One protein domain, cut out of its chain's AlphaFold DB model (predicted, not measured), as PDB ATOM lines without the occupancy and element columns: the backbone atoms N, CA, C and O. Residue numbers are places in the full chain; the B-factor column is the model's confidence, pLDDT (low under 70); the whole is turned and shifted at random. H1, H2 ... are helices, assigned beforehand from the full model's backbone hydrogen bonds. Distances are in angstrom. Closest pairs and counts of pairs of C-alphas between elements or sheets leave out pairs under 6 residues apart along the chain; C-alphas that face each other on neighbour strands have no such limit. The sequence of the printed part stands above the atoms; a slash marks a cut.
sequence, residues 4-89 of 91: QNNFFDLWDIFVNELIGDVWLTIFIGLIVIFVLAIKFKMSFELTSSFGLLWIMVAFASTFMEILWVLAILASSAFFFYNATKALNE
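What this domain is: This is residues 4 to 89 of the 91 residues of an uncharacterized protein of marine sediment metagenome (UniProt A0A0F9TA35). Three helices, H2, H3 and H4, fold back and forth as two successive helical hairpins that share H3, while H1 turns off at a corner from H2 as an arm, of which residues 6 to 16 stick out free. H2 and H4 are apart, and H3 touches both. The printed part has 86 residues with four named helices, H1 to H4 in chain order, and no named strand; its class is all helix. The whole is loose, with a radius of gyration of the C-alphas of 16.2 A, and flat, spanning 53 by 33 by 18 A.

Where its parts are: Find C-alpha 6 at (66.571, 18.201, 33.309); from there H1 runs through residues 6 to 20. H2 follows as residues 22 to 39, 25.7 A long, from C-alpha 22 at (48.024, 26.358, 48.271). Read on to H3, residues 44 to 57, 20.6 A long. H4, residues 63 to 89, is the longest at 39.2 A and ends at C-alpha 89, (23.758, 45.737, 21.409).

How they stand to each other: Look first at C-alphas 18 and 25, 6.0 A apart: they are the closest of H1 and H2, which only just touch, with 3 pairs of C-alphas within 8 A, and only at the corner. Their lines are about perpendicular, at 89 degrees. H2 and H3 touch as a hairpin, closest at the C-alphas of Ala 37 and Thr 47, 5.9 A, with a shallow tilt of 21 degrees, opposite ways. H3 and H4 form the other hairpin, a shallow tilt of 17 degrees, opposite ways; H4 touches H3 with residues 65 to 73 alone, closest at the C-alphas of Val 57 and Ile 66, 5.7 A. H1 is apart from H3 and H4. Every O i to N i+4 pair is within hydrogen-bond range in H1, H2 and H4; in H3, 9 of 10 are.

The domain as a whole: The C-alphas farthest apart are those of Asn 5 and Glu 89, 53.1 A. The printed part has no cut, and its three links are tight. The mean pLDDT of the printed part is 79.1; residues 4 to 9, 14 to 15 and 17 to 20 are under 70.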
ATOM      1  N   GLN A   4      68.900  16.069  28.068       53.41
ATOM      2  CA  GLN A   4      67.568  16.660  27.852       53.41
ATOM      3  C   GLN A   4      66.538  16.329  28.959       53.41
ATOM      4  O   GLN A   4      65.426  16.844  28.918       53.41
ATOM      5  N   ASN A   5      66.902  15.524  29.961       54.41
ATOM      6  CA  ASN A   5      66.029  15.112  31.063       54.41
ATOM      7  C   ASN A   5      65.789  16.215  32.111       54.41
ATOM      8  O   ASN A   5      64.764  16.197  32.779       54.41
ATOM      9  N   ASN A   6      66.669  17.215  32.224       57.00
ATOM     10  CA  ASN A   6      66.571  18.201  33.309       57.00
ATOM     11  C   ASN A   6      65.416  19.207  33.143       57.00
ATOM     12  O   ASN A   6      64.995  19.818  34.120       57.00
ATOM     13  N   PHE A   7      64.916  19.428  31.920       55.91
ATOM     14  CA  PHE A   7      63.828  20.389  31.693       55.91
ATOM     15  C   PHE A   7      62.473  19.838  32.156       55.91
ATOM     16  O   PHE A   7      61.658  20.587  32.687       55.91
ATOM     17  N   PHE A   8      62.257  18.527  32.001       56.31
ATOM     18  CA  PHE A   8      61.076  17.849  32.535       56.31
ATOM     19  C   PHE A   8      61.130  17.751  34.064       56.31
ATOM     20  O   PHE A   8      60.125  18.045  34.698       56.31
ATOM     21  N   ASP A   9      62.302  17.486  34.657       69.38
ATOM     22  CA  ASP A   9      62.464  17.494  36.122       69.38
ATOM     23  C   ASP A   9      62.188  18.873  36.738       69.38
ATOM     24  O   ASP A   9      61.514  18.976  37.758       69.38
ATOM     25  N   LEU A  10      62.672  19.960  36.123       72.50
ATOM     26  CA  LEU A  10      62.397  21.317  36.611       72.50
ATOM     27  C   LEU A  10      60.923  21.700  36.457       72.50
ATOM     28  O   LEU A  10      60.390  22.399  37.315       72.50
ATOM     29  N   TRP A  11      60.269  21.257  35.381       72.44
ATOM     30  CA  TRP A  11      58.837  21.468  35.189       72.44
ATOM     31  C   TRP A  11      58.010  20.689  36.211       72.44
ATOM     32  O   TRP A  11      57.097  21.262  36.795       72.44
ATOM     33  N   ASP A  12      58.357  19.433  36.489       70.56
ATOM     34  CA  ASP A  12      57.680  18.628  37.507       70.56
ATOM     35  C   ASP A  12      57.904  19.192  38.911       70.56
ATOM     36  O   ASP A  12      56.944  19.316  39.666       70.56
ATOM     37  N   ILE A  13      59.124  19.620  39.255       71.12
ATOM     38  CA  ILE A  13      59.398  20.314  40.525       71.12
ATOM     39  C   ILE A  13      58.573  21.597  40.611       71.12
ATOM     40  O   ILE A  13      57.918  21.830  41.623       71.12
ATOM     41  N   PHE A  14      58.548  22.398  39.542       68.88
ATOM     42  CA  PHE A  14      57.787  23.638  39.513       68.88
ATOM     43  C   PHE A  14      56.291  23.378  39.676       68.88
ATOM     44  O   PHE A  14      55.676  23.988  40.533       68.88
ATOM     45  N   VAL A  15      55.699  22.453  38.920       68.81
ATOM     46  CA  VAL A  15      54.277  22.091  39.030       68.81
ATOM     47  C   VAL A  15      53.959  21.529  40.416       68.81
ATOM     48  O   VAL A  15      52.925  21.869  40.984       68.81
ATOM     49  N   ASN A  16      54.846  20.717  40.987       73.50
ATOM     50  CA  ASN A  16      54.640  20.097  42.289       73.50
ATOM     51  C   ASN A  16      54.787  21.097  43.450       73.50
ATOM     52  O   ASN A  16      54.045  20.998  44.419       73.50
ATOM     53  N   GLU A  17      55.671  22.094  43.350       68.75
ATOM     54  CA  GLU A  17      55.742  23.210  44.308       68.75
ATOM     55  C   GLU A  17      54.599  24.212  44.104       68.75
ATOM     56  O   GLU A  17      54.009  24.680  45.074       68.75
ATOM     57  N   LEU A  18      54.229  24.503  42.853       63.19
ATOM     58  CA  LEU A  18      53.152  25.431  42.507       63.19
ATOM     59  C   LEU A  18      51.796  24.931  43.004       63.19
ATOM     60  O   LEU A  18      51.042  25.697  43.593       63.19
ATOM     61  N   ILE A  19      51.500  23.653  42.751       61.56
ATOM     62  CA  ILE A  19      50.258  22.984  43.158       61.56
ATOM     63  C   ILE A  19      50.342  22.532  44.621       61.56
ATOM     64  O   ILE A  19      49.324  22.497  45.310       61.56
ATOM     65  N   GLY A  20      51.542  22.199  45.105       63.28
ATOM     66  CA  GLY A  20      51.777  21.794  46.490       63.28
ATOM     67  C   GLY A  20      51.645  22.943  47.489       63.28
ATOM     68  O   GLY A  20      51.223  22.709  48.622       63.28
ATOM     69  N   ASP A  21      51.942  24.179  47.077       79.38
ATOM     70  CA  ASP A  21      51.708  25.376  47.880       79.38
ATOM     71  C   ASP A  21      50.368  26.038  47.517       79.38
ATOM     72  O   ASP A  21      50.223  26.787  46.542       79.38
ATOM     73  N   VAL A  22      49.372  25.783  48.368       75.56
ATOM     74  CA  VAL A  22      48.024  26.358  48.271       75.56
ATOM     75  C   VAL A  22      48.072  27.887  48.213       75.56
ATOM     76  O   VAL A  22      47.335  28.492  47.436       75.56
ATOM     77  N   TRP A  23      48.953  28.537  48.977       78.75
ATOM     78  CA  TRP A  23      49.030  29.998  49.007       78.75
ATOM     79  C   TRP A  23      49.590  30.561  47.706       78.75
ATOM     80  O   TRP A  23      49.087  31.571  47.206       78.75
ATOM     81  N   LEU A  24      50.576  29.879  47.121       80.50
ATOM     82  CA  LEU A  24      51.142  30.250  45.829       80.50
ATOM     83  C   LEU A  24      50.118  30.079  44.695       80.50
ATOM     84  O   LEU A  24      49.950  30.988  43.879       80.50
ATOM     85  N   THR A  25      49.366  28.972  44.683       82.44
ATOM     86  CA  THR A  25      48.263  28.751  43.726       82.44
ATOM     87  C   THR A  25      47.196  29.843  43.835       82.44
ATOM     88  O   THR A  25      46.755  30.398  42.823       82.44
ATOM     89  N   ILE A  26      46.797  30.203  45.058       86.25
ATOM     90  CA  ILE A  26      45.793  31.246  45.293       86.25
ATOM     91  C   ILE A  26      46.301  32.605  44.816       86.25
ATOM     92  O   ILE A  26      45.567  33.323  44.134       86.25
ATOM     93  N   PHE A  27      47.558  32.939  45.109       85.25
ATOM     94  CA  PHE A  27      48.180  34.189  44.683       85.25
ATOM     95  C   PHE A  27      48.252  34.316  43.155       85.25
ATOM     96  O   PHE A  27      47.871  35.346  42.597       85.25
ATOM     97  N   ILE A  28      48.668  33.257  42.457       87.06
ATOM     98  CA  ILE A  28      48.714  33.247  40.987       87.06
ATOM     99  C   ILE A  28      47.309  33.344  40.401       87.06
ATOM    100  O   ILE A  28      47.083  34.123  39.474       87.06
ATOM    101  N   GLY A  29      46.344  32.612  40.958       85.31
ATOM    102  CA  GLY A  29      44.955  32.695  40.523       85.31
ATOM    103  C   GLY A  29      44.352  34.091  40.705       85.31
ATOM    104  O   GLY A  29      43.662  34.569  39.806       85.31
ATOM    105  N   LEU A  30      44.693  34.803  41.789       89.81
ATOM    106  CA  LEU A  30      44.322  36.212  41.955       89.81
ATOM    107  C   LEU A  30      44.885  37.062  40.820       89.81
ATOM    108  O   LEU A  30      44.126  37.782  40.175       89.81
ATOM    109  N   ILE A  31      46.186  36.957  40.533       89.38
ATOM    110  CA  ILE A  31      46.812  37.713  39.438       89.38
ATOM    111  C   ILE A  31      46.062  37.465  38.127       89.38
ATOM    112  O   ILE A  31      45.703  38.421  37.437       89.38
ATOM    113  N   VAL A  32      45.767  36.203  37.805       87.56
ATOM    114  CA  VAL A  32      45.026  35.837  36.591       87.56
ATOM    115  C   VAL A  32      43.638  36.480  36.570       87.56
ATOM    116  O   VAL A  32      43.268  37.076  35.558       87.56
ATOM    117  N   ILE A  33      42.886  36.426  37.673       87.12
ATOM    118  CA  ILE A  33      41.556  37.044  37.779       87.12
ATOM    119  C   ILE A  33      41.630  38.554  37.547       87.12
ATOM    120  O   ILE A  33      40.861  39.078  36.745       87.12
ATOM    121  N   PHE A  34      42.570  39.252  38.185       87.88
ATOM    122  CA  PHE A  34      42.726  40.700  38.018       87.88
ATOM    123  C   PHE A  34      43.140  41.073  36.589       87.88
ATOM    124  O   PHE A  34      42.578  42.004  36.012       87.88
ATOM    125  N   VAL A  35      44.069  40.330  35.978       88.81
ATOM    126  CA  VAL A  35      44.470  40.555  34.578       88.81
ATOM    127  C   VAL A  35      43.290  40.351  33.627       88.81
ATOM    128  O   VAL A  35      43.067  41.173  32.734       88.81
ATOM    129  N   LEU A  36      42.509  39.284  33.816       83.94
ATOM    130  CA  LEU A  36      41.316  39.030  33.010       83.94
ATOM    131  C   LEU A  36      40.261  40.120  33.221       83.94
ATOM    132  O   LEU A  36      39.727  40.634  32.242       83.94
ATOM    133  N   ALA A  37      40.009  40.530  34.461       85.56
ATOM    134  CA  ALA A  37      39.038  41.571  34.777       85.56
ATOM    135  C   ALA A  37      39.384  42.912  34.109       85.56
ATOM    136  O   ALA A  37      38.517  43.540  33.499       85.56
ATOM    137  N   ILE A  38      40.665  43.304  34.125       85.25
ATOM    138  CA  ILE A  38      41.160  44.493  33.414       85.25
ATOM    139  C   ILE A  38      40.955  44.337  31.902       85.25
ATOM    140  O   ILE A  38      40.439  45.246  31.250       85.25
ATOM    141  N   LYS A  39      41.307  43.175  31.333       84.75
ATOM    142  CA  LYS A  39      41.153  42.894  29.896       84.75
ATOM    143  C   LYS A  39      39.693  42.974  29.440       84.75
ATOM    144  O   LYS A  39      39.425  43.472  28.349       84.75
ATOM    145  N   PHE A  40      38.760  42.512  30.270       80.94
ATOM    146  CA  PHE A  40      37.323  42.557  29.999       80.94
ATOM    147  C   PHE A  40      36.647  43.860  30.448       80.94
ATOM    148  O   PHE A  40      35.432  43.974  30.313       80.94
ATOM    149  N   LYS A  41      37.413  44.851  30.933       81.94
ATOM    150  CA  LYS A  41      36.900  46.140  31.433       81.94
ATOM    151  C   LYS A  41      35.778  45.962  32.464       81.94
ATOM    152  O   LYS A  41      34.786  46.688  32.451       81.94
ATOM    153  N   MET A  42      35.922  44.963  33.333       79.25
ATOM    154  CA  MET A  42      34.968  44.706  34.409       79.25
ATOM    155  C   MET A  42      34.963  45.865  35.408       79.25
ATOM    156  O   MET A  42      35.983  46.528  35.609       79.25
ATOM    157  N   SER A  43      33.816  46.106  36.049       83.12
ATOM    158  CA  SER A  43      33.738  47.111  37.109       83.12
ATOM    159  C   SER A  43      34.588  46.694  38.315       83.12
ATOM    160  O   SER A  43      34.891  45.509  38.523       83.12
ATOM    161  N   PHE A  44      34.992  47.672  39.121       80.12
ATOM    162  CA  PHE A  44      35.828  47.421  40.292       80.12
ATOM    163  C   PHE A  44      35.107  46.555  41.342       80.12
ATOM    164  O   PHE A  44      35.708  45.669  41.953       80.12
ATOM    165  N   GLU A  45      33.799  46.749  41.503       80.19
ATOM    166  CA  GLU A  45      32.943  45.986  42.417       80.19
ATOM    167  C   GLU A  45      32.899  44.503  42.030       80.19
ATOM    168  O   GLU A  45      33.017  43.624  42.885       80.19
ATOM    169  N   LEU A  46      32.800  44.205  40.732       81.00
ATOM    170  CA  LEU A  46      32.790  42.827  40.252       81.00
ATOM    171  C   LEU A  46      34.174  42.180  40.365       81.00
ATOM    172  O   LEU A  46      34.297  41.034  40.791       81.00
ATOM    173  N   THR A  47      35.221  42.932  40.027       86.12
ATOM    174  CA  THR A  47      36.609  42.461  40.108       86.12
ATOM    175  C   THR A  47      36.980  42.083  41.543       86.12
ATOM    176  O   THR A  47      37.534  41.012  41.784       86.12
ATOM    177  N   SER A  48      36.624  42.931  42.511       83.31
ATOM    178  CA  SER A  48      36.862  42.655  43.931       83.31
ATOM    179  C   SER A  48      36.023  41.480  44.444       83.31
ATOM    180  O   SER A  48      36.547  40.645  45.182       83.31
ATOM    181  N   SER A  49      34.773  41.339  43.989       85.62
ATOM    182  CA  SER A  49      33.922  40.182  44.308       85.62
ATOM    183  C   SER A  49      34.518  38.864  43.798       85.62
ATOM    184  O   SER A  49      34.539  37.872  44.526       85.62
ATOM    185  N   PHE A  50      35.072  38.852  42.581       86.31
ATOM    186  CA  PHE A  50      35.773  37.687  42.041       86.31
ATOM    187  C   PHE A  50      37.055  37.354  42.803       86.31
ATOM    188  O   PHE A  50      37.306  36.183  43.082       86.31
ATOM    189  N   GLY A  51      37.833  38.369  43.190       86.44
ATOM    190  CA  GLY A  51      39.015  38.175  44.029       86.44
ATOM    191  C   GLY A  51      38.670  37.571  45.394       86.44
ATOM    192  O   GLY A  51      39.317  36.620  45.825       86.44
ATOM    193  N   LEU A  52      37.613  38.064  46.049       86.75
ATOM    194  CA  LEU A  52      37.140  37.527  47.329       86.75
ATOM    195  C   LEU A  52      36.658  36.079  47.207       86.75
ATOM    196  O   LEU A  52      37.053  35.244  48.018       86.75
ATOM    197  N   LEU A  53      35.856  35.766  46.184       86.38
ATOM    198  CA  LEU A  53      35.406  34.395  45.920       86.38
ATOM    199  C   LEU A  53      36.588  33.452  45.688       86.38
ATOM    200  O   LEU A  53      36.600  32.345  46.211       86.38
ATOM    201  N   TRP A  54      37.610  33.891  44.958       88.50
ATOM    202  CA  TRP A  54      38.803  33.081  44.741       88.50
ATOM    203  C   TRP A  54      39.616  32.853  46.020       88.50
ATOM    204  O   TRP A  54      40.073  31.741  46.264       88.50
ATOM    205  N   ILE A  55      39.744  33.863  46.884       86.88
ATOM    206  CA  ILE A  55      40.405  33.708  48.189       86.88
ATOM    207  C   ILE A  55      39.672  32.685  49.066       86.88
ATOM    208  O   ILE A  55      40.328  31.961  49.812       86.88
ATOM    209  N   MET A  56      38.344  32.555  48.956       83.50
ATOM    210  CA  MET A  56      37.598  31.527  49.697       83.50
ATOM    211  C   MET A  56      38.043  30.100  49.351       83.50
ATOM    212  O   MET A  56      37.935  29.225  50.206       83.50
ATOM    213  N   VAL A  57      38.618  29.864  48.164       84.50
ATOM    214  CA  VAL A  57      39.211  28.563  47.804       84.50
ATOM    215  C   VAL A  57      40.365  28.196  48.744       84.50
ATOM    216  O   VAL A  57      40.523  27.026  49.071       84.50
ATOM    217  N   ALA A  58      41.124  29.178  49.249       80.56
ATOM    218  CA  ALA A  58      42.227  28.947  50.190       80.56
ATOM    219  C   ALA A  58      41.755  28.379  51.537       80.56
ATOM    220  O   ALA A  58      42.519  27.733  52.249       80.56
ATOM    221  N   PHE A  59      40.496  28.644  51.889       81.69
ATOM    222  CA  PHE A  59      39.874  28.222  53.141       81.69
ATOM    223  C   PHE A  59      38.910  27.047  52.948       81.69
ATOM    224  O   PHE A  59      38.272  26.624  53.912       81.69
ATOM    225  N   ALA A  60      38.797  26.525  51.724       83.25
ATOM    226  CA  ALA A  60      37.957  25.379  51.438       83.25
ATOM    227  C   ALA A  60      38.526  24.135  52.132       83.25
ATOM    228  O   ALA A  60      39.675  23.743  51.935       83.25
ATOM    229  N   SER A  61      37.694  23.509  52.951       76.88
ATOM    230  CA  SER A  61      38.003  22.299  53.706       76.88
ATOM    231  C   SER A  61      37.703  21.026  52.917       76.88
ATOM    232  O   SER A  61      38.237  19.956  53.218       76.88
ATOM    233  N   THR A  62      36.864  21.130  51.882       83.12
ATOM    234  CA  THR A  62      36.470  19.999  51.042       83.12
ATOM    235  C   THR A  62      36.607  20.316  49.558       83.12
ATOM    236  O   THR A  62      36.372  21.434  49.105       83.12
ATOM    237  N   PHE A  63      36.916  19.295  48.753       77.25
ATOM    238  CA  PHE A  63      36.925  19.426  47.291       77.25
ATOM    239  C   PHE A  63      35.566  19.893  46.739       77.25
ATOM    240  O   PHE A  63      35.507  20.622  45.752       77.25
ATOM    241  N   MET A  64      34.469  19.529  47.412       78.25
ATOM    242  CA  MET A  64      33.126  19.969  47.043       78.25
ATOM    243  C   MET A  64      32.956  21.490  47.182       78.25
ATOM    244  O   MET A  64      32.341  22.111  46.321       78.25
ATOM    245  N   GLU A  65      33.525  22.108  48.221       81.00
ATOM    246  CA  GLU A  65      33.521  23.569  48.389       81.00
ATOM    247  C   GLU A  65      34.287  24.267  47.263       81.00
ATOM    248  O   GLU A  65      33.801  25.251  46.709       81.00
ATOM    249  N   ILE A  66      35.432  23.711  46.853       81.69
ATOM    250  CA  ILE A  66      36.207  24.226  45.715       81.69
ATOM    251  C   ILE A  66      35.362  24.188  44.435       81.69
ATOM    252  O   ILE A  66      35.284  25.184  43.715       81.69
ATOM    253  N   LEU A  67      34.680  23.069  44.166       83.31
ATOM    254  CA  LEU A  67      33.791  22.944  43.008       83.31
ATOM    255  C   LEU A  67      32.649  23.966  43.038       83.31
ATOM    256  O   LEU A  67      32.333  24.549  42.002       83.31
ATOM    257  N   TRP A  68      32.055  24.222  44.206       82.44
ATOM    258  CA  TRP A  68      31.017  25.243  44.355       82.44
ATOM    259  C   TRP A  68      31.539  26.651  44.081       82.44
ATOM    260  O   TRP A  68      30.888  27.408  43.361       82.44
ATOM    261  N   VAL A  69      32.721  26.999  44.594       83.00
ATOM    262  CA  VAL A  69      33.341  28.303  44.332       83.00
ATOM    263  C   VAL A  69      33.636  28.478  42.842       83.00
ATOM    264  O   VAL A  69      33.307  29.519  42.270       83.00
ATOM    265  N   LEU A  70      34.174  27.448  42.179       82.81
ATOM    266  CA  LEU A  70      34.410  27.465  40.732       82.81
ATOM    267  C   LEU A  70      33.107  27.578  39.930       82.81
ATOM    268  O   LEU A  70      33.055  28.327  38.956       82.81
ATOM    269  N   ALA A  71      32.046  26.884  40.348       84.69
ATOM    270  CA  ALA A  71      30.736  26.974  39.711       84.69
ATOM    271  C   ALA A  71      30.150  28.391  39.822       84.69
ATOM    272  O   ALA A  71      29.695  28.936  38.819       84.69
ATOM    273  N   ILE A  72      30.224  29.009  41.007       85.81
ATOM    274  CA  ILE A  72      29.758  30.385  41.248       85.81
ATOM    275  C   ILE A  72      30.581  31.393  40.435       85.81
ATOM    276  O   ILE A  72      30.016  32.317  39.841       85.81
ATOM    277  N   LEU A  73      31.904  31.216  40.372       84.31
ATOM    278  CA  LEU A  73      32.797  32.034  39.548       84.31
ATOM    279  C   LEU A  73      32.418  31.947  38.065       84.31
ATOM    280  O   LEU A  73      32.221  32.977  37.417       84.31
ATOM    281  N   ALA A  74      32.255  30.729  37.545       82.31
ATOM    282  CA  ALA A  74      31.897  30.491  36.151       82.31
ATOM    283  C   ALA A  74      30.509  31.051  35.809       82.31
ATOM    284  O   ALA A  74      30.360  31.737  34.796       82.31
ATOM    285  N   SER A  75      29.500  30.822  36.659       83.56
ATOM    286  CA  SER A  75      28.155  31.356  36.438       83.56
ATOM    287  C   SER A  75      28.148  32.880  36.462       83.56
ATOM    288  O   SER A  75      27.555  33.505  35.588       83.56
ATOM    289  N   SER A  76      28.845  33.496  37.419       81.06
ATOM    290  CA  SER A  76      28.898  34.956  37.550       81.06
ATOM    291  C   SER A  76      29.615  35.602  36.360       81.06
ATOM    292  O   SER A  76      29.143  36.608  35.830       81.06
ATOM    293  N   ALA A  77      30.701  34.994  35.871       79.94
ATOM    294  CA  ALA A  77      31.380  35.439  34.655       79.94
ATOM    295  C   ALA A  77      30.483  35.304  33.412       79.94
ATOM    296  O   ALA A  77      30.432  36.219  32.589       79.94
ATOM    297  N   PHE A  78      29.734  34.203  33.297       83.50
ATOM    298  CA  PHE A  78      28.792  33.977  32.198       83.50
ATOM    299  C   PHE A  78      27.654  35.007  32.187       83.50
ATOM    300  O   PHE A  78      27.372  35.604  31.146       83.50
ATOM    301  N   PHE A  79      27.019  35.256  33.335       83.94
ATOM    302  CA  PHE A  79      25.969  36.271  33.443       83.94
ATOM    303  C   PHE A  79      26.499  37.666  33.127       83.94
ATOM    304  O   PHE A  79      25.850  38.398  32.381       83.94
ATOM    305  N   PHE A  80      27.690  38.012  33.624       79.12
ATOM    306  CA  PHE A  80      28.296  39.302  33.325       79.12
ATOM    307  C   PHE A  80      28.576  39.468  31.830       79.12
ATOM    308  O   PHE A  80      28.168  40.467  31.246       79.12
ATOM    309  N   TYR A  81      29.191  38.473  31.187       80.62
ATOM    310  CA  TYR A  81      29.474  38.517  29.752       80.62
ATOM    311  C   TYR A  81      28.205  38.739  28.918       80.62
ATOM    312  O   TYR A  81      28.181  39.604  28.040       80.62
ATOM    313  N   ASN A  82      27.133  38.000  29.217       83.25
ATOM    314  CA  ASN A  82      25.863  38.150  28.509       83.25
ATOM    315  C   ASN A  82      25.211  39.513  28.772       83.25
ATOM    316  O   ASN A  82      24.691  40.121  27.839       83.25
ATOM    317  N   ALA A  83      25.276  40.020  30.006       79.81
ATOM    318  CA  ALA A  83      24.752  41.339  30.351       79.81
ATOM    319  C   ALA A  83      25.515  42.463  29.632       79.81
ATOM    320  O   ALA A  83      24.896  43.362  29.067       79.81
ATOM    321  N   THR A  84      26.849  42.398  29.588       74.81
ATOM    322  CA  THR A  84      27.672  43.377  28.862       74.81
ATOM    323  C   THR A  84      27.421  43.317  27.358       74.81
ATOM    324  O   THR A  84      27.330  44.358  26.710       74.81
ATOM    325  N   LYS A  85      27.274  42.114  26.789       79.62
ATOM    326  CA  LYS A  85      26.932  41.946  25.375       79.62
ATOM    327  C   LYS A  85      25.571  42.573  25.051       79.62
ATOM    328  O   LYS A  85      25.488  43.355  24.113       79.62
ATOM    329  N   ALA A  86      24.549  42.290  25.860       76.12
ATOM    330  CA  ALA A  86      23.215  42.862  25.687       76.12
ATOM    331  C   ALA A  86      23.209  44.395  25.808       76.12
ATOM    332  O   ALA A  86      22.512  45.064  25.054       76.12
ATOM    333  N   LEU A  87      24.009  44.959  26.722       73.06
ATOM    334  CA  LEU A  87      24.142  46.409  26.872       73.06
ATOM    335  C   LEU A  87      24.753  47.056  25.619       73.06
ATOM    336  O   LEU A  87      24.244  48.067  25.151       73.06
ATOM    337  N   ASN A  88      25.806  46.452  25.062       71.19
ATOM    338  CA  ASN A  88      26.483  46.962  23.866       71.19
ATOM    339  C   ASN A  88      25.635  46.838  22.590       71.19
ATOM    340  O   ASN A  88      25.857  47.589  21.651       71.19
ATOM    341  N   GLU A  89      24.705  45.881  22.528       75.25
ATOM    342  CA  GLU A  89      23.758  45.737  21.409       75.25
ATOM    343  C   GLU A  89      22.575  46.719  21.503       75.25
ATOM    344  O   GLU A  89      21.889  46.948  20.509       75.25
TER     345      GLU A  89